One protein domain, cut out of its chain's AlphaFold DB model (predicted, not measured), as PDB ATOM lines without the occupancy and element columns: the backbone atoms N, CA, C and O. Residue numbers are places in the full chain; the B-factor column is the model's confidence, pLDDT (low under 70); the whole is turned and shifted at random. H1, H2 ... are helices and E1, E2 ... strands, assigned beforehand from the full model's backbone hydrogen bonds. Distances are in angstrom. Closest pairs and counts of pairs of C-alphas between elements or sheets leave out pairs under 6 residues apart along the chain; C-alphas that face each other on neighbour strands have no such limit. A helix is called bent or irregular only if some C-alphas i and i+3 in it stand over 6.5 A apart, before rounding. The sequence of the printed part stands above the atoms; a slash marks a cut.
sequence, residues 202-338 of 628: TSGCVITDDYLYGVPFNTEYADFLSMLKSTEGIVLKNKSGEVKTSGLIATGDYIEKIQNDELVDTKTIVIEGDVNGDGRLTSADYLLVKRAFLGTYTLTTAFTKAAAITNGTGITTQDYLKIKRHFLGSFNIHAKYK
ATOM      1  N   THR A 202     147.077 142.075 155.855       55.53
ATOM      2  CA  THR A 202     146.090 142.830 156.625       55.53
ATOM      3  C   THR A 202     145.810 144.213 156.042       55.53
ATOM      4  O   THR A 202     144.741 144.770 156.277       55.53
ATOM      5  N   SER A 203     146.722 144.747 155.224       71.06
ATOM      6  CA  SER A 203     146.566 146.055 154.585       71.06
ATOM      7  C   SER A 203     145.465 146.091 153.523       71.06
ATOM      8  O   SER A 203     144.993 147.166 153.162       71.06
ATOM      9  N   GLY A 204     145.087 144.930 152.976       71.75
ATOM     10  CA  GLY A 204     144.229 144.841 151.794       71.75
ATOM     11  C   GLY A 204     144.882 145.282 150.491       71.75
ATOM     12  O   GLY A 204     144.233 145.233 149.444       71.75
ATOM     13  N   CYS A 205     146.164 145.651 150.531       83.38
ATOM     14  CA  CYS A 205     146.938 145.854 149.325       83.38
ATOM     15  C   CYS A 205     147.170 144.518 148.616       83.38
ATOM     16  O   CYS A 205     147.300 143.468 149.246       83.38
ATOM     17  N   VAL A 206     147.219 144.561 147.290       77.56
ATOM     18  CA  VAL A 206     147.468 143.393 146.441       77.56
ATOM     19  C   VAL A 206     148.491 143.784 145.391       77.56
ATOM     20  O   VAL A 206     148.365 144.833 144.760       77.56
ATOM     21  N   ILE A 207     149.490 142.931 145.193       81.44
ATOM     22  CA  ILE A 207     150.471 143.093 144.127       81.44
ATOM     23  C   ILE A 207     150.031 142.243 142.938       81.44
ATOM     24  O   ILE A 207     149.710 141.064 143.076       81.44
ATOM     25  N   THR A 208     149.985 142.849 141.760       75.50
ATOM     26  CA  THR A 208     149.692 142.162 140.503       75.50
ATOM     27  C   THR A 208     150.647 142.686 139.446       75.50
ATOM     28  O   THR A 208     150.577 143.857 139.061       75.50
ATOM     29  N   ASP A 209     151.527 141.805 138.976       82.94
ATOM     30  CA  ASP A 209     152.597 142.121 138.031       82.94
ATOM     31  C   ASP A 209     153.490 143.259 138.580       82.94
ATOM     32  O   ASP A 209     154.045 143.156 139.679       82.94
ATOM     33  N   ASP A 210     153.591 144.372 137.854       91.19
ATOM     34  CA  ASP A 210     154.381 145.550 138.231       91.19
ATOM     35  C   ASP A 210     153.596 146.571 139.069       91.19
ATOM     36  O   ASP A 210     154.025 147.717 139.215       91.19
ATOM     37  N   TYR A 211     152.418 146.206 139.586       92.81
ATOM     38  CA  TYR A 211     151.497 147.152 140.216       92.81
ATOM     39  C   TYR A 211     151.069 146.733 141.620       92.81
ATOM     40  O   TYR A 211     150.836 145.557 141.885       92.81
ATOM     41  N   LEU A 212     150.904 147.723 142.498       94.38
ATOM     42  CA  LEU A 212     150.345 147.579 143.839       94.38
ATOM     43  C   LEU A 212     148.990 148.299 143.890       94.38
ATOM     44  O   LEU A 212     148.913 149.512 143.694       94.38
ATOM     45  N   TYR A 213     147.929 147.541 144.149       89.69
ATOM     46  CA  TYR A 213     146.551 148.013 144.285       89.69
ATOM     47  C   TYR A 213     146.088 147.943 145.736       89.69
ATOM     48  O   TYR A 213     146.740 147.335 146.577       89.69
ATOM     49  N   GLY A 214     144.915 148.510 146.017       87.62
ATOM     50  CA  GLY A 214     144.229 148.349 147.302       87.62
ATOM     51  C   GLY A 214     144.582 149.387 148.361       87.62
ATOM     52  O   GLY A 214     143.884 149.448 149.370       87.62
ATOM     53  N   VAL A 215     145.559 150.262 148.097       93.31
ATOM     54  CA  VAL A 215     145.856 151.425 148.946       93.31
ATOM     55  C   VAL A 215     144.599 152.302 149.062       93.31
ATOM     56  O   VAL A 215     144.060 152.721 148.032       93.31
ATOM     57  N   PRO A 216     144.092 152.575 150.277       90.38
ATOM     58  CA  PRO A 216     142.942 153.452 150.477       90.38
ATOM     59  C   PRO A 216     143.202 154.897 150.030       90.38
ATOM     60  O   PRO A 216     144.329 155.394 150.077       90.38
ATOM     61  N   PHE A 217     142.141 155.624 149.673       92.62
ATOM     62  CA  PHE A 217     142.236 157.073 149.482       92.62
ATOM     63  C   PHE A 217     142.708 157.778 150.746       92.62
ATOM     64  O   PHE A 217     142.334 157.397 151.855       92.62
ATOM     65  N   ASN A 218     143.417 158.889 150.563       94.75
ATOM     66  CA  ASN A 218     143.973 159.692 151.649       94.75
ATOM     67  C   ASN A 218     144.987 158.934 152.529       94.75
ATOM     68  O   ASN A 218     145.195 159.328 153.673       94.75
ATOM     69  N   THR A 219     145.615 157.870 152.019       95.81
ATOM     70  CA  THR A 219     146.686 157.176 152.746       95.81
ATOM     71  C   THR A 219     147.929 158.059 152.795       95.81
ATOM     72  O   THR A 219     148.475 158.426 151.754       95.81
ATOM     73  N   GLU A 220     148.387 158.392 153.998       97.31
ATOM     74  CA  GLU A 220     149.632 159.128 154.206       97.31
ATOM     75  C   GLU A 220     150.852 158.205 154.096       97.31
ATOM     76  O   GLU A 220     150.767 156.992 154.287       97.31
ATOM     77  N   TYR A 221     152.020 158.792 153.836       95.75
ATOM     78  CA  TYR A 221     153.300 158.081 153.739       95.75
ATOM     79  C   TYR A 221     153.536 157.052 154.860       95.75
ATOM     80  O   TYR A 221     153.902 155.911 154.586       95.75
ATOM     81  N   ALA A 222     153.329 157.449 156.119       93.69
ATOM     82  CA  ALA A 222     153.584 156.582 157.268       93.69
ATOM     83  C   ALA A 222     152.613 155.393 157.317       93.69
ATOM     84  O   ALA A 222     153.038 154.262 157.557       93.69
ATOM     85  N   ASP A 223     151.335 155.641 157.024       91.19
ATOM     86  CA  ASP A 223     150.305 154.606 156.988       91.19
ATOM     87  C   ASP A 223     150.588 153.617 155.857       91.19
ATOM     88  O   ASP A 223     150.492 152.411 156.055       91.19
ATOM     89  N   PHE A 224     151.036 154.097 154.698       95.50
ATOM     90  CA  PHE A 224     151.438 153.225 153.598       95.50
ATOM     91  C   PHE A 224     152.633 152.337 153.945       95.50
ATOM     92  O   PHE A 224     152.617 151.151 153.632       95.50
ATOM     93  N   LEU A 225     153.655 152.858 154.631       93.25
ATOM     94  CA  LEU A 225     154.765 152.012 155.080       93.25
ATOM     95  C   LEU A 225     154.297 150.911 156.036       93.25
ATOM     96  O   LEU A 225     154.819 149.800 155.981       93.25
ATOM     97  N   SER A 226     153.287 151.193 156.864       86.69
ATOM     98  CA  SER A 226     152.674 150.184 157.732       86.69
ATOM     99  C   SER A 226     151.886 149.116 156.967       86.69
ATOM    100  O   SER A 226     151.543 148.098 157.549       86.69
ATOM    101  N   MET A 227     151.624 149.311 155.670       86.69
ATOM    102  CA  MET A 227     150.984 148.319 154.801       86.69
ATOM    103  C   MET A 227     151.982 147.330 154.184       86.69
ATOM    104  O   MET A 227     151.550 146.375 153.541       86.69
ATOM    105  N   LEU A 228     153.294 147.527 154.342       85.00
ATOM    106  CA  LEU A 228     154.336 146.663 153.773       85.00
ATOM    107  C   LEU A 228     154.794 145.609 154.786       85.00
ATOM    108  O   LEU A 228     154.930 145.920 155.967       85.00
ATOM    109  N   LYS A 229     155.091 144.378 154.336       74.00
ATOM    110  CA  LYS A 229     155.621 143.335 155.247       74.00
ATOM    111  C   LYS A 229     156.956 143.736 155.862       74.00
ATOM    112  O   LYS A 229     157.235 143.429 157.015       74.00
ATOM    113  N   SER A 230     157.779 144.410 155.069       78.56
ATOM    114  CA  SER A 230     159.064 144.943 155.485       78.56
ATOM    115  C   SER A 230     159.294 146.283 154.805       78.56
ATOM    116  O   SER A 230     158.937 146.486 153.645       78.56
ATOM    117  N   THR A 231     159.921 147.195 155.538       88.50
ATOM    118  CA  THR A 231     160.394 148.481 155.013       88.50
ATOM    119  C   THR A 231     161.900 148.464 154.743       88.50
ATOM    120  O   THR A 231     162.458 149.450 154.262       88.50
ATOM    121  N   GLU A 232     162.577 147.346 155.020       85.94
ATOM    122  CA  GLU A 232     164.007 147.207 154.771       85.94
ATOM    123  C   GLU A 232     164.299 147.257 153.270       85.94
ATOM    124  O   GLU A 232     163.733 146.498 152.482       85.94
ATOM    125  N   GLY A 233     165.190 148.169 152.874       90.75
ATOM    126  CA  GLY A 233     165.564 148.364 151.475       90.75
ATOM    127  C   GLY A 233     164.473 148.996 150.605       90.75
ATOM    128  O   GLY A 233     164.659 149.071 149.396       90.75
ATOM    129  N   ILE A 234     163.350 149.449 151.175       95.38
ATOM    130  CA  ILE A 234     162.271 150.087 150.412       95.38
ATOM    131  C   ILE A 234     162.556 151.575 150.208       95.38
ATOM    132  O   ILE A 234     162.781 152.323 151.162       95.38
ATOM    133  N   VAL A 235     162.469 152.020 148.956       96.88
ATOM    134  CA  VAL A 235     162.518 153.431 148.568       96.88
ATOM    135  C   VAL A 235     161.230 153.789 147.838       96.88
ATOM    136  O   VAL A 235     160.969 153.297 146.745       96.88
ATOM    137  N   LEU A 236     160.425 154.672 148.428       97.69
ATOM    138  CA  LEU A 236     159.236 155.219 147.777       97.69
ATOM    139  C   LEU A 236     159.602 156.459 146.959       97.69
ATOM    140  O   LEU A 236     160.242 157.386 147.466       97.69
ATOM    141  N   LYS A 237     159.143 156.504 145.713       97.88
ATOM    142  CA  LYS A 237     159.303 157.627 144.792       97.88
ATOM    143  C   LYS A 237     157.950 158.110 144.289       97.88
ATOM    144  O   LYS A 237     157.000 157.343 144.154       97.88
ATOM    145  N   ASN A 238     157.861 159.407 144.022       96.56
ATOM    146  CA  ASN A 238     156.699 159.975 143.356       96.56
ATOM    147  C   ASN A 238     156.714 159.661 141.849       96.56
ATOM    148  O   ASN A 238     157.726 159.220 141.303       96.56
ATOM    149  N   LYS A 239     155.621 159.969 141.145       93.81
ATOM    150  CA  LYS A 239     155.519 159.810 139.677       93.81
ATOM    151  C   LYS A 239     156.587 160.540 138.844       93.81
ATOM    152  O   LYS A 239     156.723 160.266 137.655       93.81
ATOM    153  N   SER A 240     157.318 161.487 139.437       94.06
ATOM    154  CA  SER A 240     158.430 162.218 138.813       94.06
ATOM    155  C   SER A 240     159.803 161.596 139.111       94.06
ATOM    156  O   SER A 240     160.807 162.078 138.594       94.06
ATOM    157  N   GLY A 241     159.851 160.527 139.910       95.38
ATOM    158  CA  GLY A 241     161.064 159.810 140.304       95.38
ATOM    159  C   GLY A 241     161.781 160.385 141.527       95.38
ATOM    160  O   GLY A 241     162.873 159.932 141.869       95.38
ATOM    161  N   GLU A 242     161.188 161.366 142.204       97.12
ATOM    162  CA  GLU A 242     161.769 161.974 143.400       97.12
ATOM    163  C   GLU A 242     161.419 161.149 144.637       97.12
ATOM    164  O   GLU A 242     160.283 160.694 144.791       97.12
ATOM    165  N   VAL A 243     162.383 160.982 145.546       97.25
ATOM    166  CA  VAL A 243     162.170 160.228 146.788       97.25
ATOM    167  C   VAL A 243     161.126 160.927 147.651       97.25
ATOM    168  O   VAL A 243     161.252 162.104 147.992       97.25
ATOM    169  N   LYS A 244     160.106 160.168 148.036       95.69
ATOM    170  CA  LYS A 244     158.994 160.627 148.854       95.69
ATOM    171  C   LYS A 244     159.189 160.150 150.288       95.69
ATOM    172  O   LYS A 244     159.413 158.970 150.531       95.69
ATOM    173  N   THR A 245     159.100 161.079 151.234       95.62
ATOM    174  CA  THR A 245     159.238 160.815 152.682       95.62
ATOM    175  C   THR A 245     158.057 161.352 153.500       95.62
ATOM    176  O   THR A 245     158.060 161.269 154.725       95.62
ATOM    177  N   SER A 246     157.046 161.920 152.834       95.38
ATOM    178  CA  SER A 246     155.843 162.493 153.450       95.38
ATOM    179  C   SER A 246     154.724 162.709 152.422       95.38
ATOM    180  O   SER A 246     154.995 162.764 151.218       95.38
ATOM    181  N   GLY A 247     153.501 162.939 152.908       95.56
ATOM    182  CA  GLY A 247     152.327 163.288 152.106       95.56
ATOM    183  C   GLY A 247     151.562 162.080 151.566       95.56
ATOM    184  O   GLY A 247     151.996 160.935 151.714       95.56
ATOM    185  N   LEU A 248     150.437 162.366 150.906       97.75
ATOM    186  CA  LEU A 248     149.515 161.357 150.389       97.75
ATOM    187  C   LEU A 248     150.144 160.484 149.319       97.75
ATOM    188  O   LEU A 248     150.711 161.011 148.364       97.75
ATOM    189  N   ILE A 249     149.966 159.175 149.435       98.12
ATOM    190  CA  ILE A 249     150.230 158.226 148.358       98.12
ATOM    191  C   ILE A 249     149.197 158.415 147.254       98.12
ATOM    192  O   ILE A 249     148.010 158.586 147.532       98.12
ATOM    193  N   ALA A 250     149.653 158.388 146.007       97.81
ATOM    194  CA  ALA A 250     148.816 158.637 144.844       97.81
ATOM    195  C   ALA A 250     149.112 157.664 143.700       97.81
ATOM    196  O   ALA A 250     150.198 157.084 143.614       97.81
ATOM    197  N   THR A 251     148.162 157.530 142.772       97.94
ATOM    198  CA  THR A 251     148.387 156.779 141.533       97.94
ATOM    199  C   THR A 251     149.598 157.330 140.778       97.94
ATOM    200  O   THR A 251     149.691 158.529 140.487       97.94
ATOM    201  N   GLY A 252     150.512 156.430 140.417       97.00
ATOM    202  CA  GLY A 252     151.754 156.743 139.713       97.00
ATOM    203  C   GLY A 252     152.969 156.942 140.619       97.00
ATOM    204  O   GLY A 252     154.082 156.959 140.100       97.00
ATOM    205  N   ASP A 253     152.792 157.048 141.941       98.38
ATOM    206  CA  ASP A 253     153.897 156.796 142.872       98.38
ATOM    207  C   ASP A 253     154.374 155.343 142.718       98.38
ATOM    208  O   ASP A 253     153.628 154.482 142.252       98.38
ATOM    209  N   TYR A 254     155.613 155.045 143.094       97.69
ATOM    210  CA  TYR A 254     156.154 153.693 142.980       97.69
ATOM    211  C   TYR A 254     157.204 153.404 144.050       97.69
ATOM    212  O   TYR A 254     157.886 154.303 144.537       97.69
ATOM    213  N   ILE A 255     157.316 152.135 144.426       97.56
ATOM    214  CA  ILE A 255     158.306 151.642 145.382       97.56
ATOM    215  C   ILE A 255     159.359 150.806 144.673       97.56
ATOM    216  O   ILE A 255     159.039 150.004 143.800       97.56
ATOM    217  N   GLU A 256     160.607 150.993 145.079       97.50
ATOM    218  CA  GLU A 256     161.770 150.212 144.673       97.50
ATOM    219  C   GLU A 256     162.274 149.414 145.880       97.50
ATOM    220  O   GLU A 256     162.330 149.944 146.994       97.50
ATOM    221  N   LYS A 257     162.668 148.158 145.662       94.19
ATOM    222  CA  LYS A 257     163.403 147.356 146.645       94.19
ATOM    223  C   LYS A 257     164.866 147.311 146.242       94.19
ATOM    224  O   LYS A 257     165.196 146.919 145.123       94.19
ATOM    225  N   ILE A 258     165.727 147.696 147.174       92.88
ATOM    226  CA  ILE A 258     167.176 147.665 147.030       92.88
ATOM    227  C   ILE A 258     167.731 146.644 148.019       92.88
ATOM    228  O   ILE A 258     167.497 146.749 149.225       92.88
ATOM    229  N   GLN A 259     168.480 145.672 147.515       84.81
ATOM    230  CA  GLN A 259     169.173 144.669 148.317       84.81
ATOM    231  C   GLN A 259     170.611 144.579 147.814       84.81
ATOM    232  O   GLN A 259     170.839 144.510 146.612       84.81
ATOM    233  N   ASN A 260     171.588 144.628 148.724       83.50
ATOM    234  CA  ASN A 260     173.018 144.624 148.378       83.50
ATOM    235  C   ASN A 260     173.408 145.688 147.331       83.50
ATOM    236  O   ASN A 260     174.203 145.419 146.438       83.50
ATOM    237  N   ASP A 261     172.843 146.892 147.457       84.75
ATOM    238  CA  ASP A 261     173.050 148.027 146.544       84.75
ATOM    239  C   ASP A 261     172.548 147.810 145.097       84.75
ATOM    240  O   ASP A 261     172.802 148.643 144.225       84.75
ATOM    241  N   GLU A 262     171.765 146.754 144.845       87.25
ATOM    242  CA  GLU A 262     171.120 146.478 143.557       87.25
ATOM    243  C   GLU A 262     169.595 146.620 143.639       87.25
ATOM    244  O   GLU A 262     168.965 146.291 144.647       87.25
ATOM    245  N   LEU A 263     168.988 147.122 142.558       91.88
ATOM    246  CA  LEU A 263     167.536 147.187 142.402       91.88
ATOM    247  C   LEU A 263     167.003 145.787 142.088       91.88
ATOM    248  O   LEU A 263     167.298 145.250 141.021       91.88
ATOM    249  N   VAL A 264     166.193 145.229 142.986       90.38
ATOM    250  CA  VAL A 264     165.666 143.861 142.843       90.38
ATOM    251  C   VAL A 264     164.204 143.813 142.413       90.38
ATOM    252  O   VAL A 264     163.790 142.855 141.768       90.38
ATOM    253  N   ASP A 265     163.408 144.831 142.749       92.38
ATOM    254  CA  ASP A 265     161.985 144.877 142.404       92.38
ATOM    255  C   ASP A 265     161.477 146.323 142.345       92.38
ATOM    256  O   ASP A 265     162.027 147.231 142.977       92.38
ATOM    257  N   THR A 266     160.423 146.553 141.566       96.56
ATOM    258  CA  THR A 266     159.742 147.845 141.449       96.56
ATOM    259  C   THR A 266     158.248 147.632 141.276       96.56
ATOM    260  O   THR A 266     157.833 146.900 140.380       96.56
ATOM    261  N   LYS A 267     157.424 148.316 142.084       97.00
ATOM    262  CA  LYS A 267     155.957 148.289 141.966       97.00
ATOM    263  C   LYS A 267     155.380 149.695 141.867       97.00
ATOM    264  O   LYS A 267     155.599 150.528 142.743       97.00
ATOM    265  N   THR A 268     154.599 149.940 140.818       97.75
ATOM    266  CA  THR A 268     153.838 151.181 140.628       97.75
ATOM    267  C   THR A 268     152.517 151.108 141.382       97.75
ATOM    268  O   THR A 268     151.733 150.178 141.210       97.75
ATOM    269  N   ILE A 269     152.233 152.108 142.200       97.94
ATOM    270  CA  ILE A 269     151.013 152.186 142.993       97.94
ATOM    271  C   ILE A 269     149.860 152.662 142.104       97.94
ATOM    272  O   ILE A 269     149.972 153.650 141.368       97.94
ATOM    273  N   VAL A 270     148.738 151.948 142.177       96.31
ATOM    274  CA  VAL A 270     147.491 152.276 141.484       96.31
ATOM    275  C   VAL A 270     146.363 152.329 142.502       96.31
ATOM    276  O   VAL A 270     145.910 151.304 143.015       96.31
ATOM    277  N   ILE A 271     145.879 153.540 142.761       95.56
ATOM    278  CA  ILE A 271     144.695 153.769 143.581       95.56
ATOM    279  C   ILE A 271     143.506 153.865 142.627       95.56
ATOM    280  O   ILE A 271     143.370 154.811 141.852       95.56
ATOM    281  N   GLU A 272     142.654 152.843 142.631       92.88
ATOM    282  CA  GLU A 272     141.507 152.782 141.730       92.88
ATOM    283  C   GLU A 272     140.590 153.995 141.893       92.88
ATOM    284  O   GLU A 272     140.093 154.281 142.973       92.88
ATOM    285  N   GLY A 273     140.337 154.694 140.792       94.44
ATOM    286  CA  GLY A 273     139.551 155.917 140.751       94.44
ATOM    287  C   GLY A 273     140.314 157.214 141.047       94.44
ATOM    288  O   GLY A 273     139.748 158.257 140.750       94.44
ATOM    289  N   ASP A 274     141.565 157.179 141.522       96.88
ATOM    290  CA  ASP A 274     142.475 158.341 141.533       96.88
ATOM    291  C   ASP A 274     143.173 158.432 140.168       96.88
ATOM    292  O   ASP A 274     144.151 157.727 139.894       96.88
ATOM    293  N   VAL A 275     142.632 159.257 139.269       96.44
ATOM    294  CA  VAL A 275     143.123 159.361 137.882       96.44
ATOM    295  C   VAL A 275     143.862 160.661 137.603       96.44
ATOM    296  O   VAL A 275     144.459 160.807 136.534       96.44
ATOM    297  N   ASN A 276     143.829 161.609 138.540       95.38
ATOM    298  CA  ASN A 276     144.649 162.817 138.496       95.38
ATOM    299  C   ASN A 276     145.974 162.660 139.288       95.38
ATOM    300  O   ASN A 276     146.905 163.449 139.086       95.38
ATOM    301  N   GLY A 277     146.098 161.614 140.111       96.19
ATOM    302  CA  GLY A 277     147.281 161.299 140.902       96.19
ATOM    303  C   GLY A 277     147.461 162.239 142.080       96.19
ATOM    304  O   GLY A 277     148.583 162.722 142.276       96.19
ATOM    305  N   ASP A 278     146.379 162.540 142.799       96.56
ATOM    306  CA  ASP A 278     146.391 163.333 144.034       96.56
ATOM    307  C   ASP A 278     146.097 162.509 145.304       96.56
ATOM    308  O   ASP A 278     146.113 163.058 146.410       96.56
ATOM    309  N   GLY A 279     145.882 161.195 145.162       96.06
ATOM    310  CA  GLY A 279     145.614 160.273 146.266       96.06
ATOM    311  C   GLY A 279     144.176 160.318 146.784       96.06
ATOM    312  O   GLY A 279     143.863 159.704 147.811       96.06
ATOM    313  N   ARG A 280     143.282 161.052 146.111       95.81
ATOM    314  CA  ARG A 280     141.873 161.215 146.477       95.81
ATOM    315  C   ARG A 280     140.972 160.798 145.320       95.81
ATOM    316  O   ARG A 280     141.387 160.699 144.176       95.81
ATOM    317  N   LEU A 281     139.697 160.574 145.633       94.31
ATOM    318  CA  LEU A 281     138.655 160.416 144.623       94.31
ATOM    319  C   LEU A 281     137.634 161.529 144.764       94.31
ATOM    320  O   LEU A 281     136.912 161.636 145.757       94.31
ATOM    321  N   THR A 282     137.571 162.361 143.734       93.81
ATOM    322  CA  THR A 282     136.722 163.547 143.690       93.81
ATOM    323  C   THR A 282     135.877 163.582 142.416       93.81
ATOM    324  O   THR A 282     135.904 162.690 141.564       93.81
ATOM    325  N   SER A 283     135.091 164.649 142.251       92.69
ATOM    326  CA  SER A 283     134.371 164.896 141.001       92.69
ATOM    327  C   SER A 283     135.313 165.132 139.815       92.69
ATOM    328  O   SER A 283     134.916 164.854 138.681       92.69
ATOM    329  N   ALA A 284     136.542 165.611 140.051       95.44
ATOM    330  CA  ALA A 284     137.537 165.811 139.002       95.44
ATOM    331  C   ALA A 284     137.924 164.475 138.357       95.44
ATOM    332  O   ALA A 284     137.904 164.362 137.131       95.44
ATOM    333  N   ASP A 285     138.155 163.446 139.171       96.81
ATOM    334  CA  ASP A 285     138.486 162.097 138.715       96.81
ATOM    335  C   ASP A 285     137.375 161.497 137.868       96.81
ATOM    336  O   ASP A 285     137.588 161.091 136.724       96.81
ATOM    337  N   TYR A 286     136.143 161.543 138.380       93.75
ATOM    338  CA  TYR A 286     134.964 161.118 137.631       93.75
ATOM    339  C   TYR A 286     134.878 161.799 136.252       93.75
ATOM    340  O   TYR A 286     134.610 161.138 135.241       93.75
ATOM    341  N   LEU A 287     135.096 163.117 136.191       95.12
ATOM    342  CA  LEU A 287     135.048 163.864 134.937       95.12
ATOM    343  C   LEU A 287     136.174 163.448 133.985       95.12
ATOM    344  O   LEU A 287     135.913 163.308 132.788       95.12
ATOM    345  N   LEU A 288     137.386 163.208 134.486       96.94
ATOM    346  CA  LEU A 288     138.513 162.730 133.683       96.94
ATOM    347  C   LEU A 288     138.262 161.326 133.127       96.94
ATOM    348  O   LEU A 288     138.435 161.126 131.925       96.94
ATOM    349  N   VAL A 289     137.754 160.388 133.933       96.19
ATOM    350  CA  VAL A 289     137.383 159.045 133.450       96.19
ATOM    351  C   VAL A 289     136.286 159.131 132.395       96.19
ATOM    352  O   VAL A 289     136.380 158.490 131.349       96.19
ATOM    353  N   LYS A 290     135.262 159.967 132.609       95.69
ATOM    354  CA  LYS A 290     134.205 160.190 131.611       95.69
ATOM    355  C   LYS A 290     134.773 160.761 130.310       95.69
ATOM    356  O   LYS A 290     134.374 160.329 129.231       95.69
ATOM    357  N   ARG A 291     135.687 161.731 130.386       97.06
ATOM    358  CA  ARG A 291     136.336 162.309 129.200       97.06
ATOM    359  C   ARG A 291     137.204 161.292 128.471       97.06
ATOM    360  O   ARG A 291     137.170 161.285 127.242       97.06
ATOM    361  N   ALA A 292     137.923 160.448 129.210       95.62
ATOM    362  CA  ALA A 292     138.736 159.371 128.662       95.62
ATOM    363  C   ALA A 292     137.876 158.316 127.956       95.62
ATOM    364  O   ALA A 292     138.150 157.973 126.813       95.62
ATOM    365  N   PHE A 293     136.761 157.910 128.571       94.44
ATOM    366  CA  PHE A 293     135.757 157.050 127.941       94.44
ATOM    367  C   PHE A 293     135.195 157.650 126.638       94.44
ATOM    368  O   PHE A 293     135.004 156.941 125.656       94.44
ATOM    369  N   LEU A 294     134.952 158.966 126.606       95.44
ATOM    370  CA  LEU A 294     134.472 159.682 125.415       95.44
ATOM    371  C   LEU A 294     135.572 159.977 124.374       95.44
ATOM    372  O   LEU A 294     135.275 160.592 123.352       95.44
ATOM    373  N   GLY A 295     136.833 159.614 124.631       94.25
ATOM    374  CA  GLY A 295     137.961 159.894 123.733       94.25
ATOM    375  C   GLY A 295     138.395 161.367 123.679       94.25
ATOM    376  O   GLY A 295     139.094 161.776 122.760       94.25
ATOM    377  N   THR A 296     137.987 162.183 124.656       96.38
ATOM    378  CA  THR A 296     138.296 163.633 124.731       96.38
ATOM    379  C   THR A 296     139.420 163.969 125.718       96.38
ATOM    380  O   THR A 296     139.696 165.141 126.000       96.38
ATOM    381  N   TYR A 297     140.026 162.939 126.304       94.69
ATOM    382  CA  TYR A 297     141.171 163.007 127.201       94.69
ATOM    383  C   TYR A 297     141.923 161.674 127.141       94.69
ATOM    384  O   TYR A 297     141.298 160.635 126.945       94.69
ATOM    385  N   THR A 298     143.240 161.687 127.318       94.12
ATOM    386  CA  THR A 298     144.066 160.473 127.277       94.12
ATOM    387  C   THR A 298     144.743 160.284 128.624       94.12
ATOM    388  O   THR A 298     145.430 161.182 129.103       94.12
ATOM    389  N   LEU A 299     144.538 159.116 129.230       93.06
ATOM    390  CA  LEU A 299     145.211 158.702 130.459       93.06
ATOM    391  C   LEU A 299     146.464 157.889 130.110       93.06
ATOM    392  O   LEU A 299     146.468 157.125 129.143       93.06
ATOM    393  N   THR A 300     147.536 158.068 130.883       89.38
ATOM    394  CA  THR A 300     148.758 157.255 130.775       89.38
ATOM    395  C   THR A 300     148.623 155.972 131.607       89.38
ATOM    396  O   THR A 300     147.668 155.821 132.363       89.38
ATOM    397  N   THR A 301     149.540 155.012 131.451       89.31
ATOM    398  CA  THR A 301     149.361 153.598 131.844       89.31
ATOM    399  C   THR A 301     148.773 153.367 133.243       89.31
ATOM    400  O   THR A 301     147.708 152.757 133.350       89.31
ATOM    401  N   ALA A 302     149.408 153.877 134.306       93.06
ATOM    402  CA  ALA A 302     148.932 153.687 135.683       93.06
ATOM    403  C   ALA A 302     147.549 154.324 135.918       93.06
ATOM    404  O   ALA A 302     146.687 153.734 136.565       93.06
ATOM    405  N   PHE A 303     147.289 155.482 135.312       95.56
ATOM    406  CA  PHE A 303     146.010 156.184 135.437       95.56
ATOM    407  C   PHE A 303     144.893 155.531 134.615       95.56
ATOM    408  O   PHE A 303     143.732 155.549 135.016       95.56
ATOM    409  N   THR A 304     145.226 154.894 133.489       94.00
ATOM    410  CA  THR A 304     144.280 154.050 132.746       94.00
ATOM    411  C   THR A 304     143.875 152.837 133.580       94.00
ATOM    412  O   THR A 304     142.697 152.488 133.597       94.00
ATOM    413  N   LYS A 305     144.812 152.236 134.325       92.81
ATOM    414  CA  LYS A 305     144.510 151.155 135.277       92.81
ATOM    415  C   LYS A 305     143.632 151.645 136.427       92.81
ATOM    416  O   LYS A 305     142.620 151.011 136.703       92.81
ATOM    417  N   ALA A 306     143.934 152.812 137.002       94.38
ATOM    418  CA  ALA A 306     143.076 153.439 138.008       94.38
ATOM    419  C   ALA A 306     141.654 153.713 137.482       94.38
ATOM    420  O   ALA A 306     140.687 153.620 138.232       94.38
ATOM    421  N   ALA A 307     141.502 154.010 136.189       95.12
ATOM    422  CA  ALA A 307     140.202 154.208 135.557       95.12
ATOM    423  C   ALA A 307     139.464 152.899 135.212       95.12
ATOM    424  O   ALA A 307     138.236 152.893 135.197       95.12
ATOM    425  N   ALA A 308     140.167 151.802 134.912       89.44
ATOM    426  CA  ALA A 308     139.608 150.554 134.374       89.44
ATOM    427  C   ALA A 308     139.198 149.535 135.464       89.44
ATOM    428  O   ALA A 308     139.560 148.359 135.409       89.44
ATOM    429  N   ILE A 309     138.409 149.968 136.447       83.75
ATOM    430  CA  ILE A 309     138.122 149.218 137.690       83.75
ATOM    431  C   ILE A 309     137.281 147.933 137.526       83.75
ATOM    432  O   ILE A 309     137.132 147.149 138.468       83.75
ATOM    433  N   THR A 310     136.672 147.704 136.359       72.25
ATOM    434  CA  THR A 310     135.783 146.557 136.102       72.25
ATOM    435  C   THR A 310     136.491 145.382 135.426       72.25
ATOM    436  O   THR A 310     136.145 144.228 135.709       72.25
ATOM    437  N   ASN A 311     137.429 145.650 134.515       68.75
ATOM    438  CA  ASN A 311     138.101 144.624 133.707       68.75
ATOM    439  C   ASN A 311     139.632 144.785 133.617       68.75
ATOM    440  O   ASN A 311     140.265 143.991 132.927       68.75
ATOM    441  N   GLY A 312     140.210 145.820 134.238       68.38
ATOM    442  CA  GLY A 312     141.654 146.067 134.316       68.38
ATOM    443  C   GLY A 312     142.365 146.400 132.998       68.38
ATOM    444  O   GLY A 312     143.572 146.638 133.010       68.38
ATOM    445  N   THR A 313     141.660 146.412 131.864       68.94
ATOM    446  CA  THR A 313     142.267 146.450 130.518       68.94
ATOM    447  C   THR A 313     141.815 147.646 129.686       68.94
ATOM    448  O   THR A 313     142.573 148.120 128.842       68.94
ATOM    449  N   GLY A 314     140.618 148.188 129.936       81.06
ATOM    450  CA  GLY A 314     140.126 149.369 129.232       81.06
ATOM    451  C   GLY A 314     138.944 150.033 129.929       81.06
ATOM    452  O   GLY A 314     138.200 149.396 130.668       81.06
ATOM    453  N   ILE A 315     138.762 151.328 129.669       90.31
ATOM    454  CA  ILE A 315     137.705 152.123 130.299       90.31
ATOM    455  C   ILE A 315     136.371 151.820 129.617       90.31
ATOM    456  O   ILE A 315     136.183 152.072 128.428       90.31
ATOM    457  N   THR A 316     135.421 151.310 130.388       86.94
ATOM    458  CA  THR A 316     134.063 150.984 129.959       86.94
ATOM    459  C   THR A 316     133.041 151.950 130.550       86.94
ATOM    460  O   THR A 316     133.316 152.723 131.473       86.94
ATOM    461  N   THR A 317     131.796 151.862 130.074       87.31
ATOM    462  CA  THR A 317     130.681 152.607 130.668       87.31
ATOM    463  C   THR A 317     130.476 152.268 132.145       87.31
ATOM    464  O   THR A 317     130.097 153.131 132.934       87.31
ATOM    465  N   GLN A 318     130.732 151.018 132.542       83.69
ATOM    466  CA  GLN A 318     130.553 150.601 133.931       83.69
ATOM    467  C   GLN A 318     131.556 151.276 134.864       83.69
ATOM    468  O   GLN A 318     131.202 151.574 136.003       83.69
ATOM    469  N   ASP A 319     132.763 151.565 134.381       90.00
ATOM    470  CA  ASP A 319     133.831 152.129 135.201       90.00
ATOM    471  C   ASP A 319     133.501 153.546 135.659       90.00
ATOM    472  O   ASP A 319     133.385 153.800 136.860       90.00
ATOM    473  N   TYR A 320     133.223 154.458 134.721       90.50
ATOM    474  CA  TYR A 320     132.898 155.837 135.092       90.50
ATOM    475  C   TYR A 320     131.585 155.932 135.885       90.50
ATOM    476  O   TYR A 320     131.412 156.858 136.679       90.50
ATOM    477  N   LEU A 321     130.648 154.991 135.695       90.81
ATOM    478  CA  LEU A 321     129.416 154.924 136.484       90.81
ATOM    479  C   LEU A 321     129.676 154.440 137.915       90.81
ATOM    480  O   LEU A 321     129.126 155.025 138.844       90.81
ATOM    481  N   LYS A 322     130.512 153.417 138.119       89.12
ATOM    482  CA  LYS A 322     130.888 152.927 139.457       89.12
ATOM    483  C   LYS A 322     131.716 153.959 140.224       89.12
ATOM    484  O   LYS A 322     131.404 154.214 141.383       89.12
ATOM    485  N   ILE A 323     132.673 154.620 139.570       92.94
ATOM    486  CA  ILE A 323     133.450 155.731 140.152       92.94
ATOM    487  C   ILE A 323     132.521 156.887 140.539       92.94
ATOM    488  O   ILE A 323     132.573 157.374 141.666       92.94
ATOM    489  N   LYS A 324     131.579 157.266 139.658       93.56
ATOM    490  CA  LYS A 324     130.542 158.256 139.994       93.56
ATOM    491  C   LYS A 324     129.730 157.827 141.213       93.56
ATOM    492  O   LYS A 324     129.470 158.636 142.095       93.56
ATOM    493  N   ARG A 325     129.284 156.571 141.255       89.75
ATOM    494  CA  ARG A 325     128.487 156.052 142.370       89.75
ATOM    495  C   ARG A 325     129.269 156.038 143.676       89.75
ATOM    496  O   ARG A 325     128.647 156.295 144.701       89.75
ATOM    497  N   HIS A 326     130.578 155.794 143.626       88.62
ATOM    498  CA  HIS A 326     131.464 155.893 144.781       88.62
ATOM    499  C   HIS A 326     131.579 157.309 145.308       88.62
ATOM    500  O   HIS A 326     131.288 157.546 146.474       88.62
ATOM    501  N   PHE A 327     131.877 158.255 144.420       86.88
ATOM    502  CA  PHE A 327     131.867 159.675 144.749       86.88
ATOM    503  C   PHE A 327     130.529 160.122 145.372       86.88
ATOM    504  O   PHE A 327     130.507 160.908 146.312       86.88
ATOM    505  N   LEU A 328     129.403 159.591 144.881       89.00
ATOM    506  CA  LEU A 328     128.061 159.870 145.409       89.00
ATOM    507  C   LEU A 328     127.681 159.044 146.656       89.00
ATOM    508  O   LEU A 328     126.555 159.170 147.131       89.00
ATOM    509  N   GLY A 329     128.555 158.167 147.158       83.88
ATOM    510  CA  GLY A 329     128.313 157.341 148.350       83.88
ATOM    511  C   GLY A 329     127.355 156.154 148.159       83.88
ATOM    512  O   GLY A 329     126.967 155.511 149.125       83.88
ATOM    513  N   SER A 330     126.972 155.829 146.923       81.00
ATOM    514  CA  SER A 330     126.017 154.749 146.590       81.00
ATOM    515  C   SER A 330     126.678 153.434 146.143       81.00
ATOM    516  O   SER A 330     126.000 152.527 145.642       81.00
ATOM    517  N   PHE A 331     128.010 153.364 146.220       77.56
ATOM    518  CA  PHE A 331     128.829 152.204 145.866       77.56
ATOM    519  C   PHE A 331     130.219 152.318 146.514       77.56
ATOM    520  O   PHE A 331     130.728 153.422 146.671       77.56
ATOM    521  N   ASN A 332     130.880 151.212 146.860       79.69
ATOM    522  CA  ASN A 332     132.262 151.242 147.350       79.69
ATOM    523  C   ASN A 332     133.198 150.493 146.391       79.69
ATOM    524  O   ASN A 332     133.172 149.267 146.359       79.69
ATOM    525  N   ILE A 333     134.025 151.220 145.627       81.94
ATOM    526  CA  ILE A 333     134.964 150.600 144.675       81.94
ATOM    527  C   ILE A 333     136.116 149.863 145.378       81.94
ATOM    528  O   ILE A 333     136.596 148.868 144.846       81.94
ATOM    529  N   HIS A 334     136.477 150.253 146.607       76.56
ATOM    530  CA  HIS A 334     137.507 149.579 147.407       76.56
ATOM    531  C   HIS A 334     136.990 148.369 148.194       76.56
ATOM    532  O   HIS A 334     137.780 147.685 148.841       76.56
ATOM    533  N   ALA A 335     135.689 148.057 148.151       67.44
ATOM    534  CA  ALA A 335     135.128 146.945 148.923       67.44
ATOM    535  C   ALA A 335     135.815 145.599 148.628       67.44
ATOM    536  O   ALA A 335     135.953 144.785 149.534       67.44
ATOM    537  N   LYS A 336     136.305 145.395 147.398       66.38
ATOM    538  CA  LYS A 336     137.055 144.190 147.006       66.38
ATOM    539  C   LYS A 336     138.428 144.059 147.679       66.38
ATOM    540  O   LYS A 336     138.909 142.947 147.842       66.38
ATOM    541  N   TYR A 337     139.028 145.175 148.093       68.56
ATOM    542  CA  TYR A 337     140.306 145.211 148.810       68.56
ATOM    543  C   TYR A 337     140.126 145.232 150.324       68.56
ATOM    544  O   TYR A 337     141.073 144.972 151.059       68.56
ATOM    545  N   LYS A 338     138.912 145.517 150.811       57.47
ATOM    546  CA  LYS A 338     138.633 145.557 152.242       57.47
ATOM    547  C   LYS A 338     138.881 144.174 152.849       57.47
ATOM    548  O   LYS A 338     138.098 143.234 152.684       57.47
TER     549      LYS A 338
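AT A GLANCE: This is residues 202 to 338 of the 628 residues of the protein "Dockerin domain-containing protein" of Firmicutes bacterium HGW-Firmicutes-21 (UniProt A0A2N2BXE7). Two lobes lie along one long axis: a strongly twisted, curled sheet of five strands with short H1 makes one lobe, and H2 and H4, side by side and opposite ways, make the other with H5 near one end of H4. H3 lies between the lobes, and the turn of the hairpin E4 and E5 makes the far end of the strand lobe. The printed part has 137 residues with five named helices and five named strands, in the order E1 E2 H1 E3 E4 E5 H2 H3 H4 H5; the class is mixed, with under half of the residues in named elements. The sheet is mixed, in the order E1 E2 E5 E4 E3. The whole is compact, with a radius of gyration of the C-alphas of 14.9 A, but elongated, spanning 47 by 28 by 24 A.

HOW THE PARTS SIT: E3, residues 234 to 237, E4, residues 254 to 259, and E5, residues 262 to 269, form a meander, each strand the antiparallel neighbour of the one before. N 235 and O 256 are 2.9 A apart, and so are N 257 and O 265, within hydrogen-bond range. E5 is staggered: its residues 268 to 269 pair with E2, residues 211 to 213, in parallel, with N 212 and O 268 at 2.9 A. E1, residues 206 to 208, is an edge strand and forms a hairpin with E2, with N 208 and O 211 at 2.8 A. E2, H1, residues 221 to 225, and E3 form a split strand-helix-strand unit, two strands of one sheet that follow each other among the strands, with a helix between them along the chain and E5 and E4 between them in the sheet; its crossover is right-handed. H1 is not on the sheet, but only just, with 4 pairs of C-alphas within 10 A. H3, residues 301 to 307, only grazes the sheet with its residues 302 to 306. H2, residues 283 to 293, is close to H3 but not clearly touching, the C-alphas of Val 289 and Ala 307 being closest at 6.0 A. H4, residues 317 to 327, touches H2 at a shallow tilt of 1 degrees, opposite ways, closest at the C-alphas of Lys 290 and Tyr 320, 5.7 A. H5, residues 333 to 336, only just touches H4, with 3 pairs of C-alphas within 8 A, closest at His 326 and Ile 333, 6.3 A. Every O i to N i+4 pair is within hydrogen-bond range in H1, H2, H3 and H4; H5 is too short for such a pair, and its one O i to N i+3 pair is not within range.

IN THESE COORDINATES: E5 is 20.9 A from first to last C-alpha, E4 16.7 A, H4 15.8 A and H2 15.3 A. E1 begins at C-alpha 206, (147.468, 143.393, 146.441), and E5 ends at C-alpha 269, (151.013, 152.186, 142.993). H5 ends at C-alpha 336, (137.055, 144.190, 147.006); it is irregular, with C-alphas 333 and 336 7.1 A apart.

THE WHOLE: The two C-alphas farthest apart are those of Asn 260 and Ser 330, 48.1 A. The printed part has no cut, and the links E3 to E4 and E5 to H2 are long. The mean pLDDT of the printed part is 89.8; residues 202, 311 to 313 and 335 to 338 are under 70.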